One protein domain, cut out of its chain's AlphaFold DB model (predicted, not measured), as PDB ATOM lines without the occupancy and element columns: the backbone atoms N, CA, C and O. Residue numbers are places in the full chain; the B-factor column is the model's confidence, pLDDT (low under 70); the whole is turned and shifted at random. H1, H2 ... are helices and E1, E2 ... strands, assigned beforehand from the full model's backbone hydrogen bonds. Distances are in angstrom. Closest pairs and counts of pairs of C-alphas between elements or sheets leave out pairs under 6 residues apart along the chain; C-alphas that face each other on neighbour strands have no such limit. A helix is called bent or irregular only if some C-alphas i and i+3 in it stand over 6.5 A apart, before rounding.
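AT A GLANCE: This is residues 9 to 104 of the 232 residues of an uncharacterized protein of Roseomonas rhizosphaerae (UniProt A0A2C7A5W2). A three-stranded antiparallel sheet makes a wall with helices over one face: H4 runs along it, H1 packs near strand E2, and short H3 fits between these helices, with H2 off the sheet. This is two layers, helices H1 and H4 on one face of the sheet E1 - E3 - E2. The printed part has 96 residues, ordered E1 H1 H2 H3 E2 E3 H4, of mixed class. It is compact, with a radius of gyration of the C-alphas of 12.6 A and spans of 36 by 32 by 23 A.

HOW THE PARTS SIT: E1, residues 9 to 15, is antiparallel to E3, residues 75 to 84, at 175 degrees; N 12 and O 80 are 2.9 A apart. H1, residues 22 to 33, only just touches H3, residues 49 to 54, with 3 pairs of C-alphas within 8 A, closest Leu 31 and Ser 52 at 5.8 A. H2, residues 44 to 47, touches H4, residues 90 to 101, closest C-alphas Leu 45 and Ala 93 at 5.2 A. H3 touches H4 at a steep tilt of 58 degrees, the same way, closest C-alphas Val 54 and Ala 94 at 6.4 A. E2, residues 68 to 72, forms a hairpin with E3; N 70 and O 77 are 2.8 A apart. H4 lies over E1 and E3, 9.6 A high over the sheet. In H1 and H4 every O i to N i+4 pair is within hydrogen-bond range; H3, irregular with C-alphas 49 and 52 7.0 A apart, has 0 of 2, but 2 of 3 O i to N i+3 pairs; H2 is too short for an i+4 pair.

IN THESE COORDINATES: E1 begins at C-alpha 9 (-10.555, 28.104, -0.709) and measures 19.9 A. H1 measures 16.6 A, E3 27.3 A and H4 16.8 A, ending at C-alpha 101 (-20.715, 41.823, -8.951).

THE WHOLE: The C-alphas farthest apart, Glu 73 and Pro 88, are 38.0 A apart. The printed part has no cut. The link H3 to E2 is long; within it, residues 57 to 65 are under 70 in pLDDT.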
ATOM      1  N   ARG A   9     -11.256  26.878  -0.304       88.19
ATOM      2  CA  ARG A   9     -10.555  28.104  -0.709       88.19
ATOM      3  C   ARG A   9     -11.279  28.757  -1.872       88.19
ATOM      4  O   ARG A   9     -11.711  28.058  -2.790       88.19
ATOM      5  N   LEU A  10     -11.359  30.079  -1.838       89.00
ATOM      6  CA  LEU A  10     -11.785  30.930  -2.935       89.00
ATOM      7  C   LEU A  10     -10.687  31.958  -3.207       89.00
ATOM      8  O   LEU A  10     -10.325  32.717  -2.309       89.00
ATOM      9  N   GLU A  11     -10.201  31.974  -4.441       88.50
ATOM     10  CA  GLU A  11      -9.372  33.040  -4.995       88.50
ATOM     11  C   GLU A  11     -10.073  33.603  -6.221       88.50
ATOM     12  O   GLU A  11     -10.491  32.857  -7.112       88.50
ATOM     13  N   LEU A  12     -10.214  34.917  -6.278       88.69
ATOM     14  CA  LEU A  12     -10.814  35.601  -7.408       88.69
ATOM     15  C   LEU A  12     -10.178  36.966  -7.581       88.69
ATOM     16  O   LEU A  12      -9.903  37.653  -6.605       88.69
ATOM     17  N   ASP A  13      -9.997  37.384  -8.822       88.62
ATOM     18  CA  ASP A  13      -9.538  38.724  -9.117       88.62
ATOM     19  C   ASP A  13     -10.024  39.193 -10.489       88.62
ATOM     20  O   ASP A  13      -9.531  38.800 -11.552       88.62
ATOM     21  N   ALA A  14     -11.032  40.053 -10.448       90.94
ATOM     22  CA  ALA A  14     -11.764  40.484 -11.622       90.94
ATOM     23  C   ALA A  14     -12.307  41.910 -11.455       90.94
ATOM     24  O   ALA A  14     -12.583  42.356 -10.334       90.94
ATOM     25  N   PRO A  15     -12.483  42.651 -12.565       93.44
ATOM     26  CA  PRO A  15     -13.072  43.981 -12.518       93.44
ATOM     27  C   PRO A  15     -14.520  43.912 -12.012       93.44
ATOM     28  O   PRO A  15     -15.274  43.001 -12.355       93.44
ATOM     29  N   LEU A  16     -14.930  44.900 -11.222       94.25
ATOM     30  CA  LEU A  16     -16.309  45.062 -10.768       94.25
ATOM     31  C   LEU A  16     -17.173  45.689 -11.869       94.25
ATOM     32  O   LEU A  16     -16.736  46.584 -12.602       94.25
ATOM     33  N   ARG A  17     -18.442  45.275 -11.953       93.50
ATOM     34  CA  ARG A  17     -19.435  45.967 -12.786       93.50
ATOM     35  C   ARG A  17     -19.692  47.371 -12.235       93.50
ATOM     36  O   ARG A  17     -19.674  47.597 -11.025       93.50
ATOM     37  N   ARG A  18     -19.962  48.323 -13.127       87.69
ATOM     38  CA  ARG A  18     -20.305  49.704 -12.768       87.69
ATOM     39  C   ARG A  18     -21.622  50.116 -13.446       87.69
ATOM     40  O   ARG A  18     -21.717  49.957 -14.661       87.69
ATOM     41  N   PRO A  19     -22.593  50.684 -12.703       88.94
ATOM     42  CA  PRO A  19     -22.638  50.795 -11.239       88.94
ATOM     43  C   PRO A  19     -23.001  49.459 -10.557       88.94
ATOM     44  O   PRO A  19     -23.684  48.621 -11.142       88.94
ATOM     45  N   LEU A  20     -22.583  49.277  -9.298       91.25
ATOM     46  CA  LEU A  20     -23.140  48.233  -8.430       91.25
ATOM     47  C   LEU A  20     -24.466  48.719  -7.822       91.25
ATOM     48  O   LEU A  20     -24.538  49.878  -7.399       91.25
ATOM     49  N   PRO A  21     -25.501  47.864  -7.719       91.19
ATOM     50  CA  PRO A  21     -26.668  48.167  -6.902       91.19
ATOM     51  C   PRO A  21     -26.239  48.506  -5.474       91.19
ATOM     52  O   PRO A  21     -25.394  47.827  -4.894       91.19
ATOM     53  N   ARG A  22     -26.836  49.550  -4.893       91.44
ATOM     54  CA  ARG A  22     -26.462  50.037  -3.558       91.44
ATOM     55  C   ARG A  22     -26.436  48.935  -2.479       91.44
ATOM     56  O   ARG A  22     -25.445  48.900  -1.756       91.44
ATOM     57  N   PRO A  23     -27.427  48.021  -2.389       92.12
ATOM     58  CA  PRO A  23     -27.379  46.935  -1.408       92.12
ATOM     59  C   PRO A  23     -26.163  46.019  -1.584       92.12
ATOM     60  O   PRO A  23     -25.535  45.643  -0.601       92.12
ATOM     61  N   ASP A  24     -25.791  45.703  -2.828       93.56
ATOM     62  CA  ASP A  24     -24.625  44.868  -3.124       93.56
ATOM     63  C   ASP A  24     -23.312  45.586  -2.789       93.56
ATOM     64  O   ASP A  24     -22.392  44.977  -2.251       93.56
ATOM     65  N   ALA A  25     -23.226  46.889  -3.079       92.69
ATOM     66  CA  ALA A  25     -22.049  47.696  -2.768       92.69
ATOM     67  C   ALA A  25     -21.833  47.833  -1.251       92.69
ATOM     68  O   ALA A  25     -20.719  47.633  -0.767       92.69
ATOM     69  N   GLU A  26     -22.895  48.134  -0.497       92.44
ATOM     70  CA  GLU A  26     -22.856  48.189   0.970       92.44
ATOM     71  C   GLU A  26     -22.475  46.824   1.552       92.44
ATOM     72  O   GLU A  26     -21.652  46.750   2.467       92.44
ATOM     73  N   ALA A  27     -23.003  45.739   0.975       92.75
ATOM     74  CA  ALA A  27     -22.684  44.400   1.431       92.75
ATOM     75  C   ALA A  27     -21.237  43.991   1.171       92.75
ATOM     76  O   ALA A  27     -20.585  43.440   2.057       92.75
ATOM     77  N   LEU A  28     -20.711  44.317  -0.010       93.00
ATOM     78  CA  LEU A  28     -19.315  44.086  -0.355       93.00
ATOM     79  C   LEU A  28     -18.373  44.807   0.616       93.00
ATOM     80  O   LEU A  28     -17.455  44.188   1.147       93.00
ATOM     81  N   VAL A  29     -18.626  46.087   0.902       90.69
ATOM     82  CA  VAL A  29     -17.811  46.863   1.851       90.69
ATOM     83  C   VAL A  29     -17.881  46.275   3.260       90.69
ATOM     84  O   VAL A  29     -16.845  46.122   3.908       90.69
ATOM     85  N   ALA A  30     -19.071  45.917   3.739       89.00
ATOM     86  CA  ALA A  30     -19.237  45.341   5.069       89.00
ATOM     87  C   ALA A  30     -18.495  44.003   5.215       89.00
ATOM     88  O   ALA A  30     -17.754  43.827   6.178       89.00
ATOM     89  N   LEU A  31     -18.607  43.104   4.230       89.38
ATOM     90  CA  LEU A  31     -17.886  41.827   4.230       89.38
ATOM     91  C   LEU A  31     -16.361  42.010   4.193       89.38
ATOM     92  O   LEU A  31     -15.652  41.338   4.935       89.38
ATOM     93  N   LEU A  32     -15.850  42.937   3.375       87.94
ATOM     94  CA  LEU A  32     -14.410  43.229   3.285       87.94
ATOM     95  C   LEU A  32     -13.836  43.832   4.573       87.94
ATOM     96  O   LEU A  32     -12.656  43.674   4.861       87.94
ATOM     97  N   THR A  33     -14.663  44.542   5.337       84.81
ATOM     98  CA  THR A  33     -14.249  45.232   6.568       84.81
ATOM     99  C   THR A  33     -14.641  44.480   7.841       84.81
ATOM    100  O   THR A  33     -14.378  44.968   8.937       84.81
ATOM    101  N   GLY A  34     -15.278  43.314   7.711       82.56
ATOM    102  CA  GLY A  34     -15.757  42.503   8.828       82.56
ATOM    103  C   GLY A  34     -16.892  43.125   9.644       82.56
ATOM    104  O   GLY A  34     -17.082  42.772  10.806       82.56
ATOM    105  N   HIS A  35     -17.659  44.043   9.054       82.94
ATOM    106  CA  HIS A  35     -18.805  44.668   9.708       82.94
ATOM    107  C   HIS A  35     -20.104  43.900   9.453       82.94
ATOM    108  O   HIS A  35     -20.312  43.288   8.404       82.94
ATOM    109  N   ALA A  36     -21.024  43.984  10.415       80.19
ATOM    110  CA  ALA A  36     -22.368  43.452  10.260       80.19
ATOM    111  C   ALA A  36     -23.175  44.260   9.229       80.19
ATOM    112  O   ALA A  36     -23.115  45.490   9.179       80.19
ATOM    113  N   LEU A  37     -23.984  43.557   8.438       82.25
ATOM    114  CA  LEU A  37     -24.896  44.171   7.479       82.25
ATOM    115  C   LEU A  37     -26.114  44.735   8.203       82.25
ATOM    116  O   LEU A  37     -26.905  43.979   8.762       82.25
ATOM    117  N   ALA A  38     -26.315  46.051   8.134       79.19
ATOM    118  CA  ALA A  38     -27.540  46.671   8.642       79.19
ATOM    119  C   ALA A  38     -28.783  46.194   7.867       79.19
ATOM    120  O   ALA A  38     -29.857  46.024   8.441       79.19
ATOM    121  N   ARG A  39     -28.636  45.981   6.552       84.69
ATOM    122  CA  ARG A  39     -29.655  45.404   5.669       84.69
ATOM    123  C   ARG A  39     -28.980  44.488   4.645       84.69
ATOM    124  O   ARG A  39     -28.368  45.002   3.712       84.69
ATOM    125  N   PRO A  40     -29.047  43.158   4.810       84.12
ATOM    126  CA  PRO A  40     -28.452  42.248   3.845       84.12
ATOM    127  C   PRO A  40     -29.186  42.306   2.493       84.12
ATOM    128  O   PRO A  40     -30.405  42.509   2.468       84.12
ATOM    129  N   PRO A  41     -28.479  42.098   1.366       88.69
ATOM    130  CA  PRO A  41     -29.109  41.882   0.070       88.69
ATOM    131  C   PRO A  41     -30.091  40.707   0.108       88.69
ATOM    132  O   PRO A  41     -29.905  39.745   0.853       88.69
ATOM    133  N   ALA A  42     -31.105  40.752  -0.759       89.94
ATOM    134  CA  ALA A  42     -32.069  39.668  -0.948       89.94
ATOM    135  C   ALA A  42     -31.460  38.502  -1.756       89.94
ATOM    136  O   ALA A  42     -31.981  38.108  -2.795       89.94
ATOM    137  N   HIS A  43     -30.322  37.981  -1.297       92.88
ATOM    138  CA  HIS A  43     -29.604  36.870  -1.908       92.88
ATOM    139  C   HIS A  43     -29.459  35.723  -0.892       92.88
ATOM    140  O   HIS A  43     -29.132  35.996   0.268       92.88
ATOM    141  N   PRO A  44     -29.642  34.443  -1.288       91.25
ATOM    142  CA  PRO A  44     -29.595  33.299  -0.370       91.25
ATOM    143  C   PRO A  44     -28.326  33.216   0.486       91.25
ATOM    144  O   PRO A  44     -28.392  32.783   1.633       91.25
ATOM    145  N   LEU A  45     -27.190  33.690  -0.035       92.56
ATOM    146  CA  LEU A  45     -25.931  33.793   0.711       92.56
ATOM    147  C   LEU A  45     -26.105  34.490   2.065       92.56
ATOM    148  O   LEU A  45     -25.586  34.013   3.057       92.56
ATOM    149  N   PHE A  46     -26.869  35.579   2.142       91.81
ATOM    150  CA  PHE A  46     -26.993  36.352   3.380       91.81
ATOM    151  C   PHE A  46     -28.015  35.779   4.366       91.81
ATOM    152  O   PHE A  46     -28.235  36.357   5.427       91.81
ATOM    153  N   SER A  47     -28.636  34.644   4.033       88.31
ATOM    154  CA  SER A  47     -29.477  33.887   4.963       88.31
ATOM    155  C   SER A  47     -28.681  32.895   5.819       88.31
ATOM    156  O   SER A  47     -29.218  32.379   6.799       88.31
ATOM    157  N   VAL A  48     -27.410  32.633   5.478       86.69
ATOM    158  CA  VAL A  48     -26.536  31.749   6.260       86.69
ATOM    159  C   VAL A  48     -25.608  32.548   7.189       86.69
ATOM    160  O   VAL A  48     -25.027  33.542   6.755       86.69
ATOM    161  N   PRO A  49     -25.425  32.130   8.459       82.75
ATOM    162  CA  PRO A  49     -24.542  32.822   9.406       82.75
ATOM    163  C   PRO A  49     -23.094  32.961   8.919       82.75
ATOM    164  O   PRO A  49     -22.427  33.954   9.200       82.75
ATOM    165  N   GLU A  50     -22.612  31.978   8.160       87.31
ATOM    166  CA  GLU A  50     -21.245  31.908   7.644       87.31
ATOM    167  C   GLU A  50     -20.987  32.830   6.439       87.31
ATOM    168  O   GLU A  50     -19.864  32.872   5.941       87.31
ATOM    169  N   ALA A  51     -21.983  33.597   5.979       84.75
ATOM    170  CA  ALA A  51     -21.831  34.560   4.884       84.75
ATOM    171  C   ALA A  51     -20.705  35.574   5.131       84.75
ATOM    172  O   ALA A  51     -20.027  35.997   4.197       84.75
ATOM    173  N   SER A  52     -20.481  35.935   6.396       81.25
ATOM    174  CA  SER A  52     -19.407  36.841   6.797       81.25
ATOM    175  C   SER A  52     -18.021  36.305   6.412       81.25
ATOM    176  O   SER A  52     -17.144  37.086   6.058       81.25
ATOM    177  N   ALA A  53     -17.825  34.983   6.382       81.19
ATOM    178  CA  ALA A  53     -16.546  34.358   6.045       81.19
ATOM    179  C   ALA A  53     -16.185  34.430   4.547       81.19
ATOM    180  O   ALA A  53     -15.066  34.097   4.176       81.19
ATOM    181  N   VAL A  54     -17.103  34.862   3.670       82.81
ATOM    182  CA  VAL A  54     -16.908  34.808   2.206       82.81
ATOM    183  C   VAL A  54     -15.770  35.697   1.713       82.81
ATOM    184  O   VAL A  54     -15.122  35.362   0.726       82.81
ATOM    185  N   LEU A  55     -15.509  36.807   2.407       82.75
ATOM    186  CA  LEU A  55     -14.400  37.719   2.105       82.75
ATOM    187  C   LEU A  55     -13.480  37.963   3.308       82.75
ATOM    188  O   LEU A  55     -12.431  38.584   3.147       82.75
ATOM    189  N   MET A  56     -13.839  37.444   4.485       74.94
ATOM    190  CA  MET A  56     -12.990  37.474   5.671       74.94
ATOM    191  C   MET A  56     -12.090  36.239   5.683       74.94
ATOM    192  O   MET A  56     -12.543  35.126   5.933       74.94
ATOM    193  N   GLY A  57     -10.801  36.430   5.426       62.22
ATOM    194  CA  GLY A  57      -9.822  35.357   5.511       62.22
ATOM    195  C   GLY A  57      -8.403  35.898   5.534       62.22
ATOM    196  O   GLY A  57      -8.074  36.839   4.812       62.22
ATOM    197  N   GLU A  58      -7.561  35.289   6.365       53.09
ATOM    198  CA  GLU A  58      -6.120  35.493   6.295       53.09
ATOM    199  C   GLU A  58      -5.608  34.873   4.991       53.09
ATOM    200  O   GLU A  58      -5.930  33.729   4.633       53.09
ATOM    201  N   SER A  59      -4.842  35.655   4.237       49.00
ATOM    202  CA  SER A  59      -4.103  35.099   3.120       49.00
ATOM    203  C   SER A  59      -2.967  34.226   3.637       49.00
ATOM    204  O   SER A  59      -2.242  34.619   4.549       49.00
ATOM    205  N   LEU A  60      -2.808  33.046   3.039       42.81
ATOM    206  CA  LEU A  60      -1.650  32.187   3.281       42.81
ATOM    207  C   LEU A  60      -0.466  32.540   2.367       42.81
ATOM    208  O   LEU A  60       0.644  32.094   2.648       42.81
ATOM    209  N   ASP A  61      -0.682  33.355   1.329       44.53
ATOM    210  CA  ASP A  61       0.379  33.862   0.461       44.53
ATOM    211  C   ASP A  61       0.732  35.295   0.860       44.53
ATOM    212  O   ASP A  61      -0.098  36.204   0.850       44.53
ATOM    213  N   HIS A  62       2.015  35.525   1.137       37.69
ATOM    214  CA  HIS A  62       2.574  36.836   1.495       37.69
ATOM    215  C   HIS A  62       2.362  37.919   0.411       37.69
ATOM    216  O   HIS A  62       2.655  39.089   0.646       37.69
ATOM    217  N   LEU A  63       1.863  37.532  -0.770       45.41
ATOM    218  CA  LEU A  63       1.600  38.390  -1.925       45.41
ATOM    219  C   LEU A  63       0.177  38.977  -1.943       45.41
ATOM    220  O   LEU A  63      -0.048  40.037  -2.531       45.41
ATOM    221  N   THR A  64      -0.796  38.343  -1.285       51.91
ATOM    222  CA  THR A  64      -2.175  38.843  -1.240       51.91
ATOM    223  C   THR A  64      -2.487  39.347   0.168       51.91
ATOM    224  O   THR A  64      -2.684  38.582   1.094       51.91
ATOM    225  N   HIS A  65      -2.560  40.665   0.368       59.97
ATOM    226  CA  HIS A  65      -3.040  41.317   1.604       59.97
ATOM    227  C   HIS A  65      -4.537  41.059   1.938       59.97
ATOM    228  O   HIS A  65      -5.248  41.984   2.324       59.97
ATOM    229  N   GLY A  66      -5.044  39.837   1.744       74.50
ATOM    230  CA  GLY A  66      -6.457  39.482   1.903       74.50
ATOM    231  C   GLY A  66      -7.369  40.054   0.811       74.50
ATOM    232  O   GLY A  66      -6.905  40.645  -0.174       74.50
ATOM    233  N   SER A  67      -8.676  39.851   0.996       85.50
ATOM    234  CA  SER A  67      -9.711  40.366   0.095       85.50
ATOM    235  C   SER A  67      -9.768  41.898   0.133       85.50
ATOM    236  O   SER A  67      -9.806  42.492   1.208       85.50
ATOM    237  N   ARG A  68      -9.792  42.558  -1.030       87.62
ATOM    238  CA  ARG A  68      -9.781  44.023  -1.164       87.62
ATOM    239  C   ARG A  68     -10.314  44.494  -2.516       87.62
ATOM    240  O   ARG A  68     -10.403  43.724  -3.468       87.62
ATOM    241  N   ILE A  69     -10.603  45.790  -2.606       89.00
ATOM    242  CA  ILE A  69     -10.869  46.467  -3.879       89.00
ATOM    243  C   ILE A  69      -9.639  47.294  -4.259       89.00
ATOM    244  O   ILE A  69      -9.218  48.162  -3.494       89.00
ATOM    245  N   LEU A  70      -9.080  47.039  -5.438       87.50
ATOM    246  CA  LEU A  70      -8.035  47.854  -6.055       87.50
ATOM    247  C   LEU A  70      -8.670  48.892  -6.984       87.50
ATOM    248  O   LEU A  70      -9.670  48.611  -7.641       87.50
ATOM    249  N   GLN A  71      -8.108  50.099  -7.037       88.62
ATOM    250  CA  GLN A  71      -8.477  51.095  -8.045       88.62
ATOM    251  C   GLN A  71      -7.455  51.030  -9.178       88.62
ATOM    252  O   GLN A  71      -6.280  51.304  -8.953       88.62
ATOM    253  N   GLU A  72      -7.907  50.669 -10.375       83.31
ATOM    254  CA  GLU A  72      -7.110  50.654 -11.602       83.31
ATOM    255  C   GLU A  72      -7.619  51.733 -12.569       83.31
ATOM    256  O   GLU A  72      -8.730  52.253 -12.415       83.31
ATOM    257  N   GLU A  73      -6.820  52.053 -13.590       82.50
ATOM    258  CA  GLU A  73      -7.191  53.017 -14.639       82.50
ATOM    259  C   GLU A  73      -8.513  52.629 -15.329       82.50
ATOM    260  O   GLU A  73      -9.386  53.473 -15.539       82.50
ATOM    261  N   ASP A  74      -8.716  51.330 -15.574       81.62
ATOM    262  CA  ASP A  74      -9.895  50.775 -16.253       81.62
ATOM    263  C   ASP A  74     -11.116  50.559 -15.336       81.62
ATOM    264  O   ASP A  74     -12.205  50.179 -15.805       81.62
ATOM    265  N   GLY A  75     -10.964  50.769 -14.025       86.94
ATOM    266  CA  GLY A  75     -12.029  50.599 -13.043       86.94
ATOM    267  C   GLY A  75     -11.610  49.920 -11.736       86.94
ATOM    268  O   GLY A  75     -10.432  49.701 -11.484       86.94
ATOM    269  N   PRO A  76     -12.577  49.607 -10.854       91.44
ATOM    270  CA  PRO A  76     -12.302  49.008  -9.572       91.44
ATOM    271  C   PRO A  76     -12.240  47.492  -9.756       91.44
ATOM    272  O   PRO A  76     -13.072  46.888 -10.439       91.44
ATOM    273  N   ARG A  77     -11.284  46.857  -9.112       90.75
ATOM    274  CA  ARG A  77     -11.053  45.429  -9.232       90.75
ATOM    275  C   ARG A  77     -11.237  44.767  -7.881       90.75
ATOM    276  O   ARG A  77     -10.720  45.267  -6.888       90.75
ATOM    277  N   LEU A  78     -12.018  43.694  -7.826       91.31
ATOM    278  CA  LEU A  78     -12.184  42.911  -6.609       91.31
ATOM    279  C   LEU A  78     -11.155  41.793  -6.614       91.31
ATOM    280  O   LEU A  78     -11.287  40.881  -7.420       91.31
ATOM    281  N   CYS A  79     -10.219  41.835  -5.671       88.75
ATOM    282  CA  CYS A  79      -9.383  40.695  -5.321       88.75
ATOM    283  C   CYS A  79     -10.003  40.034  -4.085       88.75
ATOM    284  O   CYS A  79     -10.097  40.671  -3.038       88.75
ATOM    285  N   ALA A  80     -10.440  38.786  -4.176       87.56
ATOM    286  CA  ALA A  80     -10.977  38.010  -3.067       87.56
ATOM    287  C   ALA A  80     -10.062  36.820  -2.779       87.56
ATOM    288  O   ALA A  80      -9.751  36.050  -3.681       87.56
ATOM    289  N   SER A  81      -9.675  36.670  -1.515       85.88
ATOM    290  CA  SER A  81      -8.859  35.572  -0.995       85.88
ATOM    291  C   SER A  81      -9.490  35.147   0.325       85.88
ATOM    292  O   SER A  81      -9.323  35.835   1.337       85.88
ATOM    293  N   ALA A  82     -10.215  34.031   0.334       85.88
ATOM    294  CA  ALA A  82     -10.967  33.604   1.510       85.88
ATOM    295  C   ALA A  82     -10.930  32.092   1.724       85.88
ATOM    296  O   ALA A  82     -10.985  31.298   0.779       85.88
ATOM    297  N   SER A  83     -10.882  31.701   2.996       86.25
ATOM    298  CA  SER A  83     -11.044  30.315   3.420       86.25
ATOM    299  C   SER A  83     -12.463  30.125   3.945       86.25
ATOM    300  O   SER A  83     -12.873  30.771   4.906       86.25
ATOM    301  N   LEU A  84     -13.230  29.252   3.297       87.31
ATOM    302  CA  LEU A  84     -14.650  29.064   3.577       87.31
ATOM    303  C   LEU A  84     -14.875  27.813   4.432       87.31
ATOM    304  O   LEU A  84     -14.280  26.768   4.149       87.31
ATOM    305  N   PRO A  85     -15.753  27.857   5.447       87.75
ATOM    306  CA  PRO A  85     -16.116  26.661   6.195       87.75
ATOM    307  C   PRO A  85     -16.765  25.612   5.282       87.75
ATOM    308  O   PRO A  85     -17.348  25.933   4.245       87.75
ATOM    309  N   ALA A  86     -16.678  24.342   5.687       87.38
ATOM    310  CA  ALA A  86     -17.230  23.192   4.971       87.38
ATOM    311  C   ALA A  86     -18.769  23.117   5.075       87.38
ATOM    312  O   ALA A  86     -19.349  22.145   5.549       87.38
ATOM    313  N   ARG A  87     -19.455  24.181   4.648       87.88
ATOM    314  CA  ARG A  87     -20.909  24.318   4.714       87.88
ATOM    315  C   ARG A  87     -21.523  24.019   3.341       87.88
ATOM    316  O   ARG A  87     -21.159  24.685   2.369       87.88
ATOM    317  N   PRO A  88     -22.471  23.069   3.235       87.25
ATOM    318  CA  PRO A  88     -23.150  22.785   1.974       87.25
ATOM    319  C   PRO A  88     -23.783  24.044   1.369       87.25
ATOM    320  O   PRO A  88     -24.481  24.780   2.067       87.25
ATOM    321  N   GLY A  89     -23.538  24.291   0.082       89.94
ATOM    322  CA  GLY A  89     -24.110  25.420  -0.655       89.94
ATOM    323  C   GLY A  89     -23.437  26.774  -0.412       89.94
ATOM    324  O   GLY A  89     -23.746  27.721  -1.132       89.94
ATOM    325  N   LEU A  90     -22.530  26.903   0.568       91.75
ATOM    326  CA  LEU A  90     -21.889  28.189   0.872       91.75
ATOM    327  C   LEU A  90     -20.979  28.651  -0.268       91.75
ATOM    328  O   LEU A  90     -21.067  29.804  -0.679       91.75
ATOM    329  N   MET A  91     -20.130  27.761  -0.793       92.44
ATOM    330  CA  MET A  91     -19.246  28.081  -1.920       92.44
ATOM    331  C   MET A  91     -20.067  28.444  -3.160       92.44
ATOM    332  O   MET A  91     -19.786  29.438  -3.820       92.44
ATOM    333  N   GLU A  92     -21.110  27.675  -3.469       93.88
ATOM    334  CA  GLU A  92     -21.978  27.935  -4.616       93.88
ATOM    335  C   GLU A  92     -22.700  29.283  -4.491       93.88
ATOM    336  O   GLU A  92     -22.692  30.061  -5.441       93.88
ATOM    337  N   ALA A  93     -23.269  29.588  -3.321       94.25
ATOM    338  CA  ALA A  93     -23.939  30.861  -3.069       94.25
ATOM    339  C   ALA A  93     -22.960  32.049  -3.052       94.25
ATOM    340  O   ALA A  93     -23.318  33.142  -3.491       94.25
ATOM    341  N   ALA A  94     -21.726  31.844  -2.579       94.00
ATOM    342  CA  ALA A  94     -20.661  32.838  -2.654       94.00
ATOM    343  C   ALA A  94     -20.294  33.153  -4.108       94.00
ATOM    344  O   ALA A  94     -20.258  34.320  -4.487       94.00
ATOM    345  N   LEU A  95     -20.070  32.127  -4.933       95.69
ATOM    346  CA  LEU A  95     -19.743  32.286  -6.352       95.69
ATOM    347  C   LEU A  95     -20.876  32.935  -7.151       95.69
ATOM    348  O   LEU A  95     -20.596  33.727  -8.049       95.69
ATOM    349  N   ASP A  96     -22.131  32.612  -6.837       95.62
ATOM    350  CA  ASP A  96     -23.307  33.206  -7.481       95.62
ATOM    351  C   ASP A  96     -23.400  34.708  -7.185       95.62
ATOM    352  O   ASP A  96     -23.406  35.530  -8.105       95.62
ATOM    353  N   TRP A  97     -23.351  35.080  -5.900       95.44
ATOM    354  CA  TRP A  97     -23.409  36.484  -5.499       95.44
ATOM    355  C   TRP A  97     -22.211  37.277  -6.020       95.44
ATOM    356  O   TRP A  97     -22.403  38.305  -6.667       95.44
ATOM    357  N   LEU A  98     -20.985  36.785  -5.788       95.06
ATOM    358  CA  LEU A  98     -19.760  37.444  -6.245       95.06
ATOM    359  C   LEU A  98     -19.745  37.573  -7.761       95.06
ATOM    360  O   LEU A  98     -19.456  38.654  -8.256       95.06
ATOM    361  N   GLY A  99     -20.114  36.522  -8.497       94.31
ATOM    362  CA  GLY A  99     -20.221  36.556  -9.953       94.31
ATOM    363  C   GLY A  99     -21.163  37.655 -10.445       94.31
ATOM    364  O   GLY A  99     -20.846  38.349 -11.408       94.31
ATOM    365  N   GLY A 100     -22.262  37.890  -9.724       93.94
ATOM    366  CA  GLY A 100     -23.172  39.001  -9.979       93.94
ATOM    367  C   GLY A 100     -22.532  40.387  -9.851       93.94
ATOM    368  O   GLY A 100     -23.056  41.331 -10.428       93.94
ATOM    369  N   LEU A 101     -21.408  40.541  -9.145       94.94
ATOM    370  CA  LEU A 101     -20.715  41.823  -8.951       94.94
ATOM    371  C   LEU A 101     -19.656  42.115 -10.017       94.94
ATOM    372  O   LEU A 101     -19.175  43.247 -10.099       94.94
ATOM    373  N   LEU A 102     -19.258  41.123 -10.807       95.19
ATOM    374  CA  LEU A 102     -18.094  41.218 -11.685       95.19
ATOM    375  C   LEU A 102     -18.486  41.637 -13.102       95.19
ATOM    376  O   LEU A 102     -19.581  41.358 -13.589       95.19
ATOM    377  N   ARG A 103     -17.561  42.311 -13.781       94.81
ATOM    378  CA  ARG A 103     -17.630  42.621 -15.208       94.81
ATOM    379  C   ARG A 103     -16.819  41.574 -15.961       94.81
ATOM    380  O   ARG A 103     -15.644  41.796 -16.230       94.81
ATOM    381  N   LEU A 104     -17.448  40.444 -16.270       94.19
ATOM    382  CA  LEU A 104     -16.809  39.335 -16.977       94.19
ATOM    383  C   LEU A 104     -17.494  39.047 -18.308       94.19
ATOM    384  O   LEU A 104     -18.714  39.168 -18.451       94.19
TER     385      LEU A 104